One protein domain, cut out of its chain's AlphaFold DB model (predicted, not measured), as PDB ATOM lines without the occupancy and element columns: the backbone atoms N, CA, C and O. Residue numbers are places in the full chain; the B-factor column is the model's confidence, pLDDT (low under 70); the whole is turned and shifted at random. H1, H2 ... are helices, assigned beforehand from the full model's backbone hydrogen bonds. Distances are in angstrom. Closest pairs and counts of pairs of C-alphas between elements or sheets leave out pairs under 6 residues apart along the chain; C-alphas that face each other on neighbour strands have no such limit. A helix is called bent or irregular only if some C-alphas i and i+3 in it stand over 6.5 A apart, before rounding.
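What this domain is: This is residues 8 to 129 of the 130 residues of the protein "Amino acid transporter" of Octopus bimaculoides (UniProt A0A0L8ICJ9). One long helix, H1, makes most of the length; H6 runs back beside part of it, and a zigzag of three helices, H3, H4 and H5, each folding back on the one before, is reached from the Thr 41 end of H1 through the short H2. H1 is apart from the three helices of that zigzag, and after H6 the last residues fold back through a short link, so placing the short H7 near H6. The printed part has 122 residues with seven named helices, H1 to H7 in order, and no named strand: all helix. It is loose and elongated, with a radius of gyration of the C-alphas of 17.9 A and spans of 52 by 32 by 25 A.

Where its parts are: H1, residues 8 to 41, is 48.3 A long, from C-alpha 8 at (279.541, 452.275, 467.189) to C-alpha 41 at (324.212, 461.960, 451.539). H6, residues 100 to 116, measures 24.3 A. H2 is residues 45 to 51, H3 53 to 62, H4 65 to 79 at 19.3 A, and H5 84 to 97 at 19.9 A. H4 is irregular: C-alphas 67 and 70 are 7.2 A apart. H7, residues 123 to 128, ends with C-alpha 128 at (302.307, 475.084, 472.069).

How they stand to each other: H1 touches H6 with residues 17 to 25 alone, opposite ways at a shallow tilt of 33 degrees, only just short of steep; the closest C-alphas, of Ala 21 and Val 108, are 6.4 A apart. With residues 34 to 38 alone it touches H2, about perpendicular at 84 degrees, closest at the C-alphas of Pro 34 and Pro 45, 5.4 A. H3 and H4 form a helical hairpin at 10 degrees, closest at the C-alphas of Cys 55 and Met 72, 5.3 A. H4 and H5 form another at 25 degrees, closest at the C-alphas of Ser 65 and Ala 95, 5.7 A. H5 and H6 are apart; H6 and H7 are near each other, with 5 pairs of C-alphas within 10 A. Every O i to N i+4 pair is within hydrogen-bond range in H2, H3, H6 and H7; H1 has 28 of 30, H4 9 of 11 and H5 8 of 10.

The domain as a whole: The C-alphas farthest apart, of Ser 8 and Gln 85, are 54.7 A apart. The printed part has no cut and no long link. Mean pLDDT of the printed part is 89.0, and no printed residue is under 70.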
ATOM      1  N   SER A   8     279.198 452.266 468.620       79.06
ATOM      2  CA  SER A   8     279.541 452.275 467.189       79.06
ATOM      3  C   SER A   8     280.338 453.525 466.781       79.06
ATOM      4  O   SER A   8     281.355 453.425 466.091       79.06
ATOM      5  N   THR A   9     279.909 454.701 467.246       80.81
ATOM      6  CA  THR A   9     280.517 455.995 466.908       80.81
ATOM      7  C   THR A   9     281.872 456.182 467.588       80.81
ATOM      8  O   THR A   9     282.818 456.646 466.951       80.81
ATOM      9  N   ALA A  10     282.008 455.719 468.833       80.75
ATOM     10  CA  ALA A  10     283.269 455.736 469.564       80.75
ATOM     11  C   ALA A  10     284.333 454.853 468.888       80.75
ATOM     12  O   ALA A  10     285.460 455.299 468.662       80.75
ATOM     13  N   PHE A  11     283.974 453.626 468.483       86.06
ATOM     14  CA  PHE A  11     284.891 452.755 467.737       86.06
ATOM     15  C   PHE A  11     285.323 453.381 466.409       86.06
ATOM     16  O   PHE A  11     286.497 453.297 466.047       86.06
ATOM     17  N   HIS A  12     284.405 454.047 465.707       87.62
ATOM     18  CA  HIS A  12     284.721 454.735 464.459       87.62
ATOM     19  C   HIS A  12     285.723 455.883 464.662       87.62
ATOM     20  O   HIS A  12     286.707 455.981 463.928       87.62
ATOM     21  N   GLN A  13     285.532 456.716 465.688       85.88
ATOM     22  CA  GLN A  13     286.442 457.823 466.005       85.88
ATOM     23  C   GLN A  13     287.845 457.334 466.386       85.88
ATOM     24  O   GLN A  13     288.841 457.871 465.902       85.88
ATOM     25  N   VAL A  14     287.936 456.281 467.201       88.94
ATOM     26  CA  VAL A  14     289.223 455.672 467.572       88.94
ATOM     27  C   VAL A  14     289.902 455.036 466.358       88.94
ATOM     28  O   VAL A  14     291.115 455.171 466.194       88.94
ATOM     29  N   ALA A  15     289.147 454.392 465.466       90.75
ATOM     30  CA  ALA A  15     289.692 453.838 464.231       90.75
ATOM     31  C   ALA A  15     290.278 454.934 463.323       90.75
ATOM     32  O   ALA A  15     291.385 454.771 462.804       90.75
ATOM     33  N   LEU A  16     289.588 456.072 463.180       90.06
ATOM     34  CA  LEU A  16     290.106 457.234 462.455       90.06
ATOM     35  C   LEU A  16     291.370 457.793 463.117       90.06
ATOM     36  O   LEU A  16     292.357 458.043 462.428       90.06
ATOM     37  N   TYR A  17     291.385 457.917 464.444       90.88
ATOM     38  CA  TYR A  17     292.571 458.333 465.192       90.88
ATOM     39  C   TYR A  17     293.772 457.413 464.918       90.88
ATOM     40  O   TYR A  17     294.826 457.890 464.494       90.88
ATOM     41  N   ILE A  18     293.608 456.095 465.064       92.50
ATOM     42  CA  ILE A  18     294.671 455.116 464.792       92.50
ATOM     43  C   ILE A  18     295.132 455.219 463.334       92.50
ATOM     44  O   ILE A  18     296.335 455.242 463.069       92.50
ATOM     45  N   GLY A  19     294.196 455.341 462.389       93.88
ATOM     46  CA  GLY A  19     294.494 455.520 460.971       93.88
ATOM     47  C   GLY A  19     295.348 456.763 460.702       93.88
ATOM     48  O   GLY A  19     296.388 456.666 460.051       93.88
ATOM     49  N   THR A  20     294.970 457.919 461.254       92.44
ATOM     50  CA  THR A  20     295.751 459.161 461.102       92.44
ATOM     51  C   THR A  20     297.141 459.056 461.728       92.44
ATOM     52  O   THR A  20     298.125 459.457 461.102       92.44
ATOM     53  N   ALA A  21     297.256 458.454 462.916       92.38
ATOM     54  CA  ALA A  21     298.536 458.243 463.579       92.38
ATOM     55  C   ALA A  21     299.454 457.322 462.758       92.38
ATOM     56  O   ALA A  21     300.636 457.632 462.592       92.38
ATOM     57  N   LEU A  22     298.924 456.229 462.200       93.38
ATOM     58  CA  LEU A  22     299.678 455.315 461.338       93.38
ATOM     59  C   LEU A  22     300.161 456.007 460.064       93.38
ATOM     60  O   LEU A  22     301.337 455.891 459.723       93.38
ATOM     61  N   VAL A  23     299.296 456.768 459.389       94.69
ATOM     62  CA  VAL A  23     299.670 457.527 458.185       94.69
ATOM     63  C   VAL A  23     300.772 458.541 458.498       94.69
ATOM     64  O   VAL A  23     301.739 458.636 457.744       94.69
ATOM     65  N   ALA A  24     300.685 459.248 459.629       92.69
ATOM     66  CA  ALA A  24     301.717 460.191 460.053       92.69
ATOM     67  C   ALA A  24     303.070 459.498 460.303       92.69
ATOM     68  O   ALA A  24     304.104 459.959 459.812       92.69
ATOM     69  N   HIS A  25     303.077 458.362 461.010       92.06
ATOM     70  CA  HIS A  25     304.301 457.596 461.274       92.06
ATOM     71  C   HIS A  25     304.906 457.010 459.995       92.06
ATOM     72  O   HIS A  25     306.119 457.101 459.795       92.06
ATOM     73  N   LEU A  26     304.080 456.443 459.112       93.25
ATOM     74  CA  LEU A  26     304.532 455.889 457.836       93.25
ATOM     75  C   LEU A  26     305.059 456.981 456.904       93.25
ATOM     76  O   LEU A  26     306.119 456.805 456.312       93.25
ATOM     77  N   GLY A  27     304.384 458.130 456.817       94.44
ATOM     78  CA  GLY A  27     304.865 459.278 456.047       94.44
ATOM     79  C   GLY A  27     306.211 459.789 456.564       94.44
ATOM     80  O   GLY A  27     307.141 460.009 455.786       94.44
ATOM     81  N   TYR A  28     306.371 459.893 457.883       92.94
ATOM     82  CA  TYR A  28     307.645 460.266 458.492       92.94
ATOM     83  C   TYR A  28     308.758 459.246 458.184       92.94
ATOM     84  O   TYR A  28     309.843 459.619 457.732       92.94
ATOM     85  N   ALA A  29     308.486 457.953 458.383       91.38
ATOM     86  CA  ALA A  29     309.475 456.887 458.250       91.38
ATOM     87  C   ALA A  29     309.852 456.558 456.795       91.38
ATOM     88  O   ALA A  29     311.011 456.242 456.528       91.38
ATOM     89  N   LEU A  30     308.899 456.620 455.860       92.06
ATOM     90  CA  LEU A  30     309.083 456.201 454.464       92.06
ATOM     91  C   LEU A  30     309.315 457.363 453.497       92.06
ATOM     92  O   LEU A  30     309.885 457.144 452.430       92.06
ATOM     93  N   VAL A  31     308.902 458.583 453.845       93.81
ATOM     94  CA  VAL A  31     309.069 459.756 452.975       93.81
ATOM     95  C   VAL A  31     310.083 460.717 453.572       93.81
ATOM     96  O   VAL A  31     311.127 460.946 452.965       93.81
ATOM     97  N   LEU A  32     309.828 461.246 454.774       94.00
ATOM     98  CA  LEU A  32     310.653 462.324 455.323       94.00
ATOM     99  C   LEU A  32     312.082 461.862 455.639       94.00
ATOM    100  O   LEU A  32     313.039 462.492 455.192       94.00
ATOM    101  N   LEU A  33     312.249 460.748 456.360       93.00
ATOM    102  CA  LEU A  33     313.578 460.231 456.705       93.00
ATOM    103  C   LEU A  33     314.411 459.842 455.462       93.00
ATOM    104  O   LEU A  33     315.559 460.288 455.363       93.00
ATOM    105  N   PRO A  34     313.882 459.081 454.480       93.06
ATOM    106  CA  PRO A  34     314.592 458.795 453.233       93.06
ATOM    107  C   PRO A  34     314.922 460.043 452.414       93.06
ATOM    108  O   PRO A  34     316.005 460.110 451.832       93.06
ATOM    109  N   LEU A  35     314.028 461.037 452.392       94.19
ATOM    110  CA  LEU A  35     314.251 462.304 451.699       94.19
ATOM    111  C   LEU A  35     315.408 463.083 452.330       94.19
ATOM    112  O   LEU A  35     316.334 463.474 451.624       94.19
ATOM    113  N   VAL A  36     315.401 463.255 453.655       94.62
ATOM    114  CA  VAL A  36     316.491 463.928 454.382       94.62
ATOM    115  C   VAL A  36     317.813 463.187 454.173       94.62
ATOM    116  O   VAL A  36     318.827 463.810 453.855       94.62
ATOM    117  N   TYR A  37     317.804 461.853 454.252       94.00
ATOM    118  CA  TYR A  37     318.986 461.038 453.968       94.00
ATOM    119  C   TYR A  37     319.524 461.277 452.553       94.00
ATOM    120  O   TYR A  37     320.731 461.464 452.374       94.00
ATOM    121  N   PHE A  38     318.647 461.283 451.547       95.00
ATOM    122  CA  PHE A  38     319.032 461.510 450.158       95.00
ATOM    123  C   PHE A  38     319.581 462.924 449.943       95.00
ATOM    124  O   PHE A  38     320.601 463.083 449.277       95.00
ATOM    125  N   LEU A  39     318.965 463.946 450.541       96.19
ATOM    126  CA  LEU A  39     319.424 465.331 450.423       96.19
ATOM    127  C   LEU A  39     320.817 465.534 451.036       96.19
ATOM    128  O   LEU A  39     321.651 466.203 450.426       96.19
ATOM    129  N   MET A  40     321.092 464.920 452.193       95.00
ATOM    130  CA  MET A  40     322.379 465.068 452.884       95.00
ATOM    131  C   MET A  40     323.488 464.193 452.291       95.00
ATOM    132  O   MET A  40     324.622 464.637 452.148       95.00
ATOM    133  N   THR A  41     323.186 462.935 451.957       92.12
ATOM    134  CA  THR A  41     324.212 461.960 451.539       92.12
ATOM    135  C   THR A  41     324.315 461.786 450.030       92.12
ATOM    136  O   THR A  41     325.290 461.198 449.562       92.12
ATOM    137  N   ARG A  42     323.301 462.236 449.271       92.56
ATOM    138  CA  ARG A  42     323.127 461.993 447.826       92.56
ATOM    139  C   ARG A  42     323.201 460.506 447.441       92.56
ATOM    140  O   ARG A  42     323.497 460.167 446.299       92.56
ATOM    141  N   LYS A  43     322.928 459.599 448.389       90.94
ATOM    142  CA  LYS A  43     322.930 458.138 448.199       90.94
ATOM    143  C   LYS A  43     321.511 457.590 448.224       90.94
ATOM    144  O   LYS A  43     320.640 458.135 448.890       90.94
ATOM    145  N   ASN A  44     321.295 456.467 447.537       92.94
ATOM    146  CA  ASN A  44     319.989 455.812 447.493       92.94
ATOM    147  C   ASN A  44     319.568 455.304 448.898       92.94
ATOM    148  O   ASN A  44     320.200 454.367 449.406       92.94
ATOM    149  N   PRO A  45     318.498 455.863 449.505       91.31
ATOM    150  CA  PRO A  45     318.031 455.464 450.831       91.31
ATOM    151  C   PRO A  45     317.473 454.038 450.861       91.31
ATOM    152  O   PRO A  45     317.657 453.331 451.847       91.31
ATOM    153  N   VAL A  46     316.861 453.560 449.774       92.06
ATOM    154  CA  VAL A  46     316.275 452.209 449.704       92.06
ATOM    155  C   VAL A  46     317.357 451.143 449.861       92.06
ATOM    156  O   VAL A  46     317.189 450.179 450.604       92.06
ATOM    157  N   LYS A  47     318.527 451.349 449.239       90.94
ATOM    158  CA  LYS A  47     319.677 450.442 449.394       90.94
ATOM    159  C   LYS A  47     320.204 450.437 450.829       90.94
ATOM    160  O   LYS A  47     320.664 449.401 451.307       90.94
ATOM    161  N   PHE A  48     320.155 451.581 451.512       89.56
ATOM    162  CA  PHE A  48     320.544 451.686 452.915       89.56
ATOM    163  C   PHE A  48     319.553 450.955 453.832       89.56
ATOM    164  O   PHE A  48     319.979 450.169 454.678       89.56
ATOM    165  N   LEU A  49     318.248 451.142 453.623       90.69
ATOM    166  CA  LEU A  49     317.198 450.445 454.369       90.69
ATOM    167  C   LEU A  49     317.266 448.930 454.154       90.69
ATOM    168  O   LEU A  49     317.255 448.177 455.122       90.69
ATOM    169  N   TYR A  50     317.443 448.477 452.910       90.94
ATOM    170  CA  TYR A  50     317.560 447.054 452.586       90.94
ATOM    171  C   TYR A  50     318.750 446.391 453.289       90.94
ATOM    172  O   TYR A  50     318.624 445.306 453.852       90.94
ATOM    173  N   LYS A  51     319.909 447.063 453.329       89.69
ATOM    174  CA  LYS A  51     321.077 446.570 454.075       89.69
ATOM    175  C   LYS A  51     320.796 446.431 455.572       89.69
ATOM    176  O   LYS A  51     321.323 445.518 456.197       89.69
ATOM    177  N   ASN A  52     319.965 447.299 456.141       90.19
ATOM    178  CA  ASN A  52     319.636 447.315 457.566       90.19
ATOM    179  C   ASN A  52     318.291 446.641 457.895       90.19
ATOM    180  O   ASN A  52     317.794 446.794 459.009       90.19
ATOM    181  N   SER A  53     317.722 445.861 456.969       91.25
ATOM    182  CA  SER A  53     316.405 445.221 457.113       91.25
ATOM    183  C   SER A  53     316.260 444.396 458.393       91.25
ATOM    184  O   SER A  53     315.244 444.495 459.068       91.25
ATOM    185  N   LEU A  54     317.305 443.656 458.778       92.06
ATOM    186  CA  LEU A  54     317.324 442.869 460.015       92.06
ATOM    187  C   LEU A  54     317.063 443.737 461.253       92.06
ATOM    188  O   LEU A  54     316.192 443.415 462.049       92.06
ATOM    189  N   CYS A  55     317.774 444.860 461.386       91.62
ATOM    190  CA  CYS A  55     317.587 445.783 462.503       91.62
ATOM    191  C   CYS A  55     316.188 446.414 462.492       91.62
ATOM    192  O   CYS A  55     315.602 446.610 463.552       91.62
ATOM    193  N   ILE A  56     315.628 446.695 461.313       91.00
ATOM    194  CA  ILE A  56     314.263 447.223 461.184       91.00
ATOM    195  C   ILE A  56     313.239 446.179 461.659       91.00
ATOM    196  O   ILE A  56     312.355 446.503 462.449       91.00
ATOM    197  N   CYS A  57     313.382 444.917 461.244       92.50
ATOM    198  CA  CYS A  57     312.515 443.827 461.693       92.50
ATOM    199  C   CYS A  57     312.633 443.580 463.204       92.50
ATOM    200  O   CYS A  57     311.619 443.412 463.876       92.50
ATOM    201  N   THR A  58     313.847 443.601 463.759       93.00
ATOM    202  CA  THR A  58     314.057 443.471 465.207       93.00
ATOM    203  C   THR A  58     313.477 444.659 465.976       93.00
ATOM    204  O   THR A  58     312.855 444.454 467.017       93.00
ATOM    205  N   ALA A  59     313.609 445.887 465.463       90.00
ATOM    206  CA  ALA A  59     312.980 447.070 466.055       90.00
ATOM    207  C   ALA A  59     311.458 446.915 466.132       90.00
ATOM    208  O   ALA A  59     310.861 447.198 467.165       90.00
ATOM    209  N   PHE A  60     310.845 446.424 465.053       90.69
ATOM    210  CA  PHE A  60     309.411 446.169 464.996       90.69
ATOM    211  C   PHE A  60     308.984 445.078 465.989       90.69
ATOM    212  O   PHE A  60     308.045 445.272 466.754       90.69
ATOM    213  N   ALA A  61     309.718 443.963 466.041       93.38
ATOM    214  CA  ALA A  61     309.403 442.845 466.931       93.38
ATOM    215  C   ALA A  61     309.561 443.193 468.420       93.38
ATOM    216  O   ALA A  61     308.784 442.738 469.252       93.38
ATOM    217  N   THR A  62     310.569 443.997 468.766       91.38
ATOM    218  CA  THR A  62     310.862 444.362 470.163       91.38
ATOM    219  C   THR A  62     310.121 445.608 470.629       91.38
ATOM    220  O   THR A  62     310.016 445.828 471.832       91.38
ATOM    221  N   SER A  63     309.642 446.443 469.696       87.25
ATOM    222  CA  SER A  63     308.996 447.736 469.965       87.25
ATOM    223  C   SER A  63     309.797 448.662 470.901       87.25
ATOM    224  O   SER A  63     309.238 449.566 471.518       87.25
ATOM    225  N   CYS A  64     311.117 448.460 471.011       85.06
ATOM    226  CA  CYS A  64     311.981 449.163 471.958       85.06
ATOM    227  C   CYS A  64     313.308 449.580 471.310       85.06
ATOM    228  O   CYS A  64     314.061 448.749 470.796       85.06
ATOM    229  N   SER A  65     313.637 450.874 471.391       86.25
ATOM    230  CA  SER A  65     314.872 451.435 470.822       86.25
ATOM    231  C   SER A  65     316.142 450.912 471.503       86.25
ATOM    232  O   SER A  65     317.128 450.637 470.823       86.25
ATOM    233  N   ILE A  66     316.124 450.740 472.831       86.00
ATOM    234  CA  ILE A  66     317.303 450.323 473.611       86.00
ATOM    235  C   ILE A  66     317.603 448.839 473.385       86.00
ATOM    236  O   ILE A  66     318.752 448.470 473.151       86.00
ATOM    237  N   THR A  67     316.573 447.990 473.368       87.94
ATOM    238  CA  THR A  67     316.724 446.545 473.122       87.94
ATOM    239  C   THR A  67     317.254 446.257 471.716       87.94
ATOM    240  O   THR A  67     317.985 445.291 471.510       87.94
ATOM    241  N   ASN A  68     316.939 447.116 470.746       90.69
ATOM    242  CA  ASN A  68     317.406 446.984 469.370       90.69
ATOM    243  C   ASN A  68     318.821 447.556 469.128       90.69
ATOM    244  O   ASN A  68     319.439 447.263 468.104       90.69
ATOM    245  N   LEU A  69     319.368 448.348 470.056       91.00
ATOM    246  CA  LEU A  69     320.683 448.982 469.924       91.00
ATOM    247  C   LEU A  69     321.836 448.012 469.574       91.00
ATOM    248  O   LEU A  69     322.587 448.331 468.647       91.00
ATOM    249  N   PRO A  70     322.005 446.836 470.220       90.81
ATOM    250  CA  PRO A  70     323.086 445.911 469.864       90.81
ATOM    251  C   PRO A  70     322.969 445.382 468.426       90.81
ATOM    252  O   PRO A  70     323.967 445.318 467.707       90.81
ATOM    253  N   VAL A  71     321.753 445.066 467.968       92.31
ATOM    254  CA  VAL A  71     321.496 444.597 466.593       92.31
ATOM    255  C   VAL A  71     321.710 445.725 465.582       92.31
ATOM    256  O   VAL A  71     322.242 445.503 464.490       92.31
ATOM    257  N   MET A  72     321.345 446.954 465.953       91.31
ATOM    258  CA  MET A  72     321.570 448.150 465.146       91.31
ATOM    259  C   MET A  72     323.059 448.428 464.945       91.31
ATOM    260  O   MET A  72     323.486 448.622 463.808       91.31
ATOM    261  N   LEU A  73     323.860 448.381 466.016       92.75
ATOM    262  CA  LEU A  73     325.315 448.554 465.947       92.75
ATOM    263  C   LEU A  73     325.951 447.534 464.996       92.75
ATOM    264  O   LEU A  73     326.694 447.920 464.096       92.75
ATOM    265  N   GLN A  74     325.579 446.256 465.108       91.38
ATOM    266  CA  GLN A  74     326.072 445.208 464.210       91.38
ATOM    267  C   GLN A  74     325.677 445.447 462.746       91.38
ATOM    268  O   GLN A  74     326.506 445.303 461.847       91.38
ATOM    269  N   CYS A  75     324.426 445.827 462.471       90.75
ATOM    270  CA  CYS A  75     323.982 446.091 461.099       90.75
ATOM    271  C   CYS A  75     324.722 447.286 460.481       90.75
ATOM    272  O   CYS A  75     325.173 447.220 459.335       90.75
ATOM    273  N   VAL A  76     324.893 448.361 461.245       90.38
ATOM    274  CA  VAL A  76     325.507 449.597 460.762       90.38
ATOM    275  C   VAL A  76     327.026 449.445 460.579       90.38
ATOM    276  O   VAL A  76     327.568 449.879 459.559       90.38
ATOM    277  N   GLU A  77     327.716 448.774 461.501       90.94
ATOM    278  CA  GLU A  77     329.163 448.539 461.410       90.94
ATOM    279  C   GLU A  77     329.491 447.495 460.329       90.94
ATOM    280  O   GLU A  77     330.307 447.759 459.444       90.94
ATOM    281  N   CYS A  78     328.797 446.349 460.299       87.56
ATOM    282  CA  CYS A  78     329.123 445.263 459.366       87.56
ATOM    283  C   CYS A  78     328.547 445.470 457.954       87.56
ATOM    284  O   CYS A  78     329.220 445.187 456.960       87.56
ATOM    285  N   LYS A  79     327.300 445.950 457.825       85.31
ATOM    286  CA  LYS A  79     326.607 446.036 456.520       85.31
ATOM    287  C   LYS A  79     326.695 447.423 455.888       85.31
ATOM    288  O   LYS A  79     326.834 447.536 454.662       85.31
ATOM    289  N   ALA A  80     326.612 448.481 456.698       81.38
ATOM    290  CA  ALA A  80     326.743 449.859 456.222       81.38
ATOM    291  C   ALA A  80     328.192 450.382 456.242       81.38
ATOM    292  O   ALA A  80     328.452 451.392 455.587       81.38
ATOM    293  N   ARG A  81     329.129 449.659 456.882       84.81
ATOM    294  CA  ARG A  81     330.567 449.985 456.962       84.81
ATOM    295  C   ARG A  81     330.824 451.401 457.490       84.81
ATOM    296  O   ARG A  81     331.680 452.115 456.969       84.81
ATOM    297  N   LEU A  82     330.046 451.829 458.485       87.19
ATOM    298  CA  LEU A  82     330.291 453.099 459.170       87.19
ATOM    299  C   LEU A  82     331.413 452.954 460.205       87.19
ATOM    300  O   LEU A  82     331.668 451.867 460.719       87.19
ATOM    301  N   HIS A  83     332.084 454.065 460.501       90.31
ATOM    302  CA  HIS A  83     333.215 454.083 461.418       90.31
ATOM    303  C   HIS A  83     332.749 453.887 462.866       90.31
ATOM    304  O   HIS A  83     331.930 454.657 463.371       90.31
ATOM    305  N   HIS A  84     333.327 452.893 463.538       88.06
ATOM    306  CA  HIS A  84     332.952 452.454 464.888       88.06
ATOM    307  C   HIS A  84     332.995 453.567 465.945       88.06
ATOM    308  O   HIS A  84     332.092 453.692 466.768       88.06
ATOM    309  N   GLN A  85     334.004 454.443 465.867       89.62
ATOM    310  CA  GLN A  85     334.125 455.587 466.781       89.62
ATOM    311  C   GLN A  85     332.920 456.537 466.707       89.62
ATOM    312  O   GLN A  85     332.514 457.091 467.724       89.62
ATOM    313  N   VAL A  86     332.328 456.711 465.520       89.88
ATOM    314  CA  VAL A  86     331.159 457.581 465.344       89.88
ATOM    315  C   VAL A  86     329.901 456.843 465.796       89.88
ATOM    316  O   VAL A  86     329.145 457.361 466.612       89.88
ATOM    317  N   THR A  87     329.699 455.608 465.326       90.62
ATOM    318  CA  THR A  87     328.478 454.829 465.588       90.62
ATOM    319  C   THR A  87     328.260 454.556 467.069       90.62
ATOM    320  O   THR A  87     327.134 454.695 467.547       90.62
ATOM    321  N   ARG A  88     329.319 454.218 467.812       91.19
ATOM    322  CA  ARG A  88     329.227 453.908 469.245       91.19
ATOM    323  C   ARG A  88     328.935 455.104 470.137       91.19
ATOM    324  O   ARG A  88     328.488 454.899 471.258       91.19
ATOM    325  N   LEU A  89     329.146 456.323 469.651       91.25
ATOM    326  CA  LEU A  89     328.735 457.529 470.361       91.25
ATOM    327  C   LEU A  89     327.331 457.962 469.929       91.25
ATOM    328  O   LEU A  89     326.458 458.193 470.763       91.25
ATOM    329  N   THR A  90     327.091 458.050 468.618       91.31
ATOM    330  CA  THR A  90     325.872 458.669 468.091       91.31
ATOM    331  C   THR A  90     324.641 457.781 468.216       91.31
ATOM    332  O   THR A  90     323.555 458.303 468.452       91.31
ATOM    333  N   LEU A  91     324.766 456.456 468.052       90.69
ATOM    334  CA  LEU A  91     323.608 455.552 468.099       90.69
ATOM    335  C   LEU A  91     323.027 455.401 469.513       90.69
ATOM    336  O   LEU A  91     321.811 455.538 469.637       90.69
ATOM    337  N   PRO A  92     323.823 455.175 470.580       89.81
ATOM    338  CA  PRO A  92     323.274 455.088 471.933       89.81
ATOM    339  C   PRO A  92     322.685 456.414 472.404       89.81
ATOM    340  O   PRO A  92     321.583 456.438 472.947       89.81
ATOM    341  N   LEU A  93     323.381 457.525 472.137       90.88
ATOM    342  CA  LEU A  93     322.883 458.855 472.474       90.88
ATOM    343  C   LEU A  93     321.569 459.134 471.733       90.88
ATOM    344  O   LEU A  93     320.575 459.512 472.349       90.88
ATOM    345  N   GLY A  94     321.549 458.849 470.428       87.69
ATOM    346  CA  GLY A  94     320.370 458.938 469.577       87.69
ATOM    347  C   GLY A  94     319.199 458.103 470.090       87.69
ATOM    348  O   GLY A  94     318.088 458.608 470.142       87.69
ATOM    349  N   ALA A  95     319.422 456.862 470.523       86.00
ATOM    350  CA  ALA A  95     318.359 455.982 471.016       86.00
ATOM    351  C   ALA A  95     317.617 456.533 472.250       86.00
ATOM    352  O   ALA A  95     316.459 456.177 472.458       86.00
ATOM    353  N   ILE A  96     318.263 457.397 473.039       85.19
ATOM    354  CA  ILE A  96     317.679 458.022 474.233       85.19
ATOM    355  C   ILE A  96     316.983 459.343 473.881       85.19
ATOM    356  O   ILE A  96     315.883 459.603 474.361       85.19
ATOM    357  N   ILE A  97     317.613 460.182 473.053       88.12
ATOM    358  CA  ILE A  97     317.123 461.544 472.774       88.12
ATOM    359  C   ILE A  97     316.138 461.617 471.599       88.12
ATOM    360  O   ILE A  97     315.322 462.533 471.527       88.12
ATOM    361  N   ASN A  98     316.226 460.690 470.641       86.12
ATOM    362  CA  ASN A  98     315.487 460.740 469.381       86.12
ATOM    363  C   ASN A  98     314.092 460.117 469.523       86.12
ATOM    364  O   ASN A  98     313.787 459.071 468.946       86.12
ATOM    365  N   THR A  99     313.221 460.782 470.274       87.25
ATOM    366  CA  THR A  99     311.865 460.294 470.571       87.25
ATOM    367  C   THR A  99     310.815 460.865 469.611       87.25
ATOM    368  O   THR A  99     309.706 461.220 470.012       87.25
ATOM    369  N   ASN A 100     311.143 460.942 468.317       86.44
ATOM    370  CA  ASN A 100     310.279 461.540 467.289       86.44
ATOM    371  C   ASN A 100     308.917 460.840 467.144       86.44
ATOM    372  O   ASN A 100     307.901 461.509 466.969       86.44
ATOM    373  N   ALA A 101     308.869 459.511 467.286       80.69
ATOM    374  CA  ALA A 101     307.607 458.764 467.290       80.69
ATOM    375  C   ALA A 101     306.696 459.191 468.456       80.69
ATOM    376  O   ALA A 101     305.497 459.394 468.281       80.69
ATOM    377  N   GLY A 102     307.277 459.423 469.638       85.31
ATOM    378  CA  GLY A 102     306.539 459.921 470.797       85.31
ATOM    379  C   GLY A 102     306.003 461.339 470.589       85.31
ATOM    380  O   GLY A 102     304.902 461.638 471.043       85.31
ATOM    381  N   ALA A 103     306.748 462.203 469.895       87.44
ATOM    382  CA  ALA A 103     306.282 463.544 469.545       87.44
ATOM    383  C   ALA A 103     305.091 463.490 468.575       87.44
ATOM    384  O   ALA A 103     304.043 464.046 468.878       87.44
ATOM    385  N   LEU A 104     305.204 462.737 467.472       87.69
ATOM    386  CA  LEU A 104     304.110 462.560 466.506       87.69
ATOM    387  C   LEU A 104     302.851 461.986 467.164       87.69
ATOM    388  O   LEU A 104     301.760 462.517 466.965       87.69
ATOM    389  N   TYR A 105     303.000 460.945 467.985       88.62
ATOM    390  CA  TYR A 105     301.896 460.366 468.749       88.62
ATOM    391  C   TYR A 105     301.224 461.400 469.665       88.62
ATOM    392  O   TYR A 105     300.006 461.560 469.620       88.62
ATOM    393  N   LYS A 106     302.010 462.147 470.453       89.06
ATOM    394  CA  LYS A 106     301.485 463.168 471.371       89.06
ATOM    395  C   LYS A 106     300.764 464.296 470.634       89.06
ATOM    396  O   LYS A 106     299.688 464.703 471.067       89.06
ATOM    397  N   SER A 107     301.314 464.772 469.516       89.81
ATOM    398  CA  SER A 107     300.683 465.819 468.709       89.81
ATOM    399  C   SER A 107     299.339 465.362 468.140       89.81
ATOM    400  O   SER A 107     298.347 466.073 468.292       89.81
ATOM    401  N   VAL A 108     299.268 464.165 467.542       90.38
ATOM    402  CA  VAL A 108     298.010 463.632 466.984       90.38
ATOM    403  C   VAL A 108     296.981 463.379 468.091       90.38
ATOM    404  O   VAL A 108     295.821 463.752 467.933       90.38
ATOM    405  N   ALA A 109     297.397 462.828 469.236       89.44
ATOM    406  CA  ALA A 109     296.517 462.598 470.384       89.44
ATOM    407  C   ALA A 109     295.922 463.900 470.939       89.44
ATOM    408  O   ALA A 109     294.729 463.966 471.225       89.44
ATOM    409  N   CYS A 110     296.730 464.954 471.060       89.56
ATOM    410  CA  CYS A 110     296.261 466.237 471.573       89.56
ATOM    411  C   CYS A 110     295.252 466.904 470.626       89.56
ATOM    412  O   CYS A 110     294.232 467.418 471.081       89.56
ATOM    413  N   ILE A 111     295.493 466.841 469.311       88.81
ATOM    414  CA  ILE A 111     294.548 467.340 468.301       88.81
ATOM    415  C   ILE A 111     293.239 466.546 468.354       88.81
ATOM    416  O   ILE A 111     292.169 467.149 468.350       88.81
ATOM    417  N   PHE A 112     293.316 465.218 468.468       88.75
ATOM    418  CA  PHE A 112     292.141 464.354 468.578       88.75
ATOM    419  C   PHE A 112     291.293 464.683 469.815       88.75
ATOM    420  O   PHE A 112     290.087 464.879 469.697       88.75
ATOM    421  N   ILE A 113     291.920 464.822 470.988       88.12
ATOM    422  CA  ILE A 113     291.223 465.197 472.230       88.12
ATOM    423  C   ILE A 113     290.584 466.584 472.100       88.12
ATOM    424  O   ILE A 113     289.436 466.772 472.492       88.12
ATOM    425  N   ALA A 114     291.288 467.555 471.512       87.88
ATOM    426  CA  ALA A 114     290.742 468.894 471.302       87.88
ATOM    427  C   ALA A 114     289.516 468.885 470.373       87.88
ATOM    428  O   ALA A 114     288.538 469.576 470.648       87.88
ATOM    429  N   GLN A 115     289.542 468.077 469.308       86.31
ATOM    430  CA  GLN A 115     288.397 467.885 468.412       86.31
ATOM    431  C   GLN A 115     287.224 467.193 469.117       86.31
ATOM    432  O   GLN A 115     286.077 467.572 468.899       86.31
ATOM    433  N   TYR A 116     287.513 466.219 469.978       83.62
ATOM    434  CA  TYR A 116     286.511 465.476 470.735       83.62
ATOM    435  C   TYR A 116     285.784 466.346 471.776       83.62
ATOM    436  O   TYR A 116     284.558 466.324 471.865       83.62
ATOM    437  N   GLU A 117     286.528 467.171 472.515       84.75
ATOM    438  CA  GLU A 117     285.984 468.101 473.516       84.75
ATOM    439  C   GLU A 117     285.385 469.381 472.894       84.75
ATOM    440  O   GLU A 117     284.861 470.239 473.603       84.75
ATOM    441  N   GLY A 118     285.455 469.541 471.566       83.75
ATOM    442  CA  GLY A 118     284.941 470.722 470.865       83.75
ATOM    443  C   GLY A 118     285.749 472.000 471.120       83.75
ATOM    444  O   GLY A 118     285.227 473.106 470.974       83.75
ATOM    445  N   VAL A 119     287.021 471.874 471.504       85.69
ATOM    446  CA  VAL A 119     287.907 473.013 471.761       85.69
ATOM    447  C   VAL A 119     288.407 473.586 470.428       85.69
ATOM    448  O   VAL A 119     289.014 472.860 469.636       85.69
ATOM    449  N   PRO A 120     288.229 474.896 470.161       81.88
ATOM    450  CA  PRO A 120     288.712 475.503 468.926       81.88
ATOM    451  C   PRO A 120     290.248 475.502 468.872       81.88
ATOM    452  O   PRO A 120     290.935 476.094 469.709       81.88
ATOM    453  N   LEU A 121     290.795 474.842 467.851       81.56
ATOM    454  CA  LEU A 121     292.232 474.761 467.589       81.56
ATOM    455  C   LEU A 121     292.710 475.989 466.799       81.56
ATOM    456  O   LEU A 121     292.700 476.002 465.570       81.56
ATOM    457  N   THR A 122     293.168 477.025 467.501       84.94
ATOM    458  CA  THR A 122     293.873 478.161 466.878       84.94
ATOM    459  C   THR A 122     295.345 477.810 466.618       84.94
ATOM    460  O   THR A 122     295.954 477.070 467.393       84.94
ATOM    461  N   ILE A 123     295.964 478.405 465.590       79.81
ATOM    462  CA  ILE A 123     297.388 478.213 465.231       79.81
ATOM    463  C   ILE A 123     298.324 478.377 466.444       79.81
ATOM    464  O   ILE A 123     299.258 477.599 466.617       79.81
ATOM    465  N   GLY A 124     298.038 479.326 467.344       82.19
ATOM    466  CA  GLY A 124     298.818 479.515 468.573       82.19
ATOM    467  C   GLY A 124     298.814 478.300 469.512       82.19
ATOM    468  O   GLY A 124     299.842 477.980 470.097       82.19
ATOM    469  N   ARG A 125     297.692 477.573 469.623       81.06
ATOM    470  CA  ARG A 125     297.595 476.349 470.438       81.06
ATOM    471  C   ARG A 125     298.351 475.190 469.794       81.06
ATOM    472  O   ARG A 125     299.034 474.462 470.503       81.06
ATOM    473  N   LEU A 126     298.302 475.075 468.466       81.62
ATOM    474  CA  LEU A 126     299.067 474.068 467.723       81.62
ATOM    475  C   LEU A 126     300.583 474.221 467.918       81.62
ATOM    476  O   LEU A 126     301.282 473.222 468.015       81.62
ATOM    477  N   ILE A 127     301.096 475.451 468.027       81.38
ATOM    478  CA  ILE A 127     302.530 475.705 468.262       81.38
ATOM    479  C   ILE A 127     302.967 475.304 469.682       81.38
ATOM    480  O   ILE A 127     304.122 474.914 469.879       81.38
ATOM    481  N   ILE A 128     302.061 475.424 470.659       81.81
ATOM    482  CA  ILE A 128     302.307 475.084 472.069       81.81
ATOM    483  C   ILE A 128     302.322 473.564 472.275       81.81
ATOM    484  O   ILE A 128     303.065 473.072 473.121       81.81
ATOM    485  N   ILE A 129     301.529 472.823 471.501       75.50
ATOM    486  CA  ILE A 129     301.501 471.358 471.515       75.50
ATOM    487  C   ILE A 129     302.795 470.844 470.849       75.50
ATOM    488  O   ILE A 129     302.852 470.651 469.635       75.50
TER     489      ILE A 129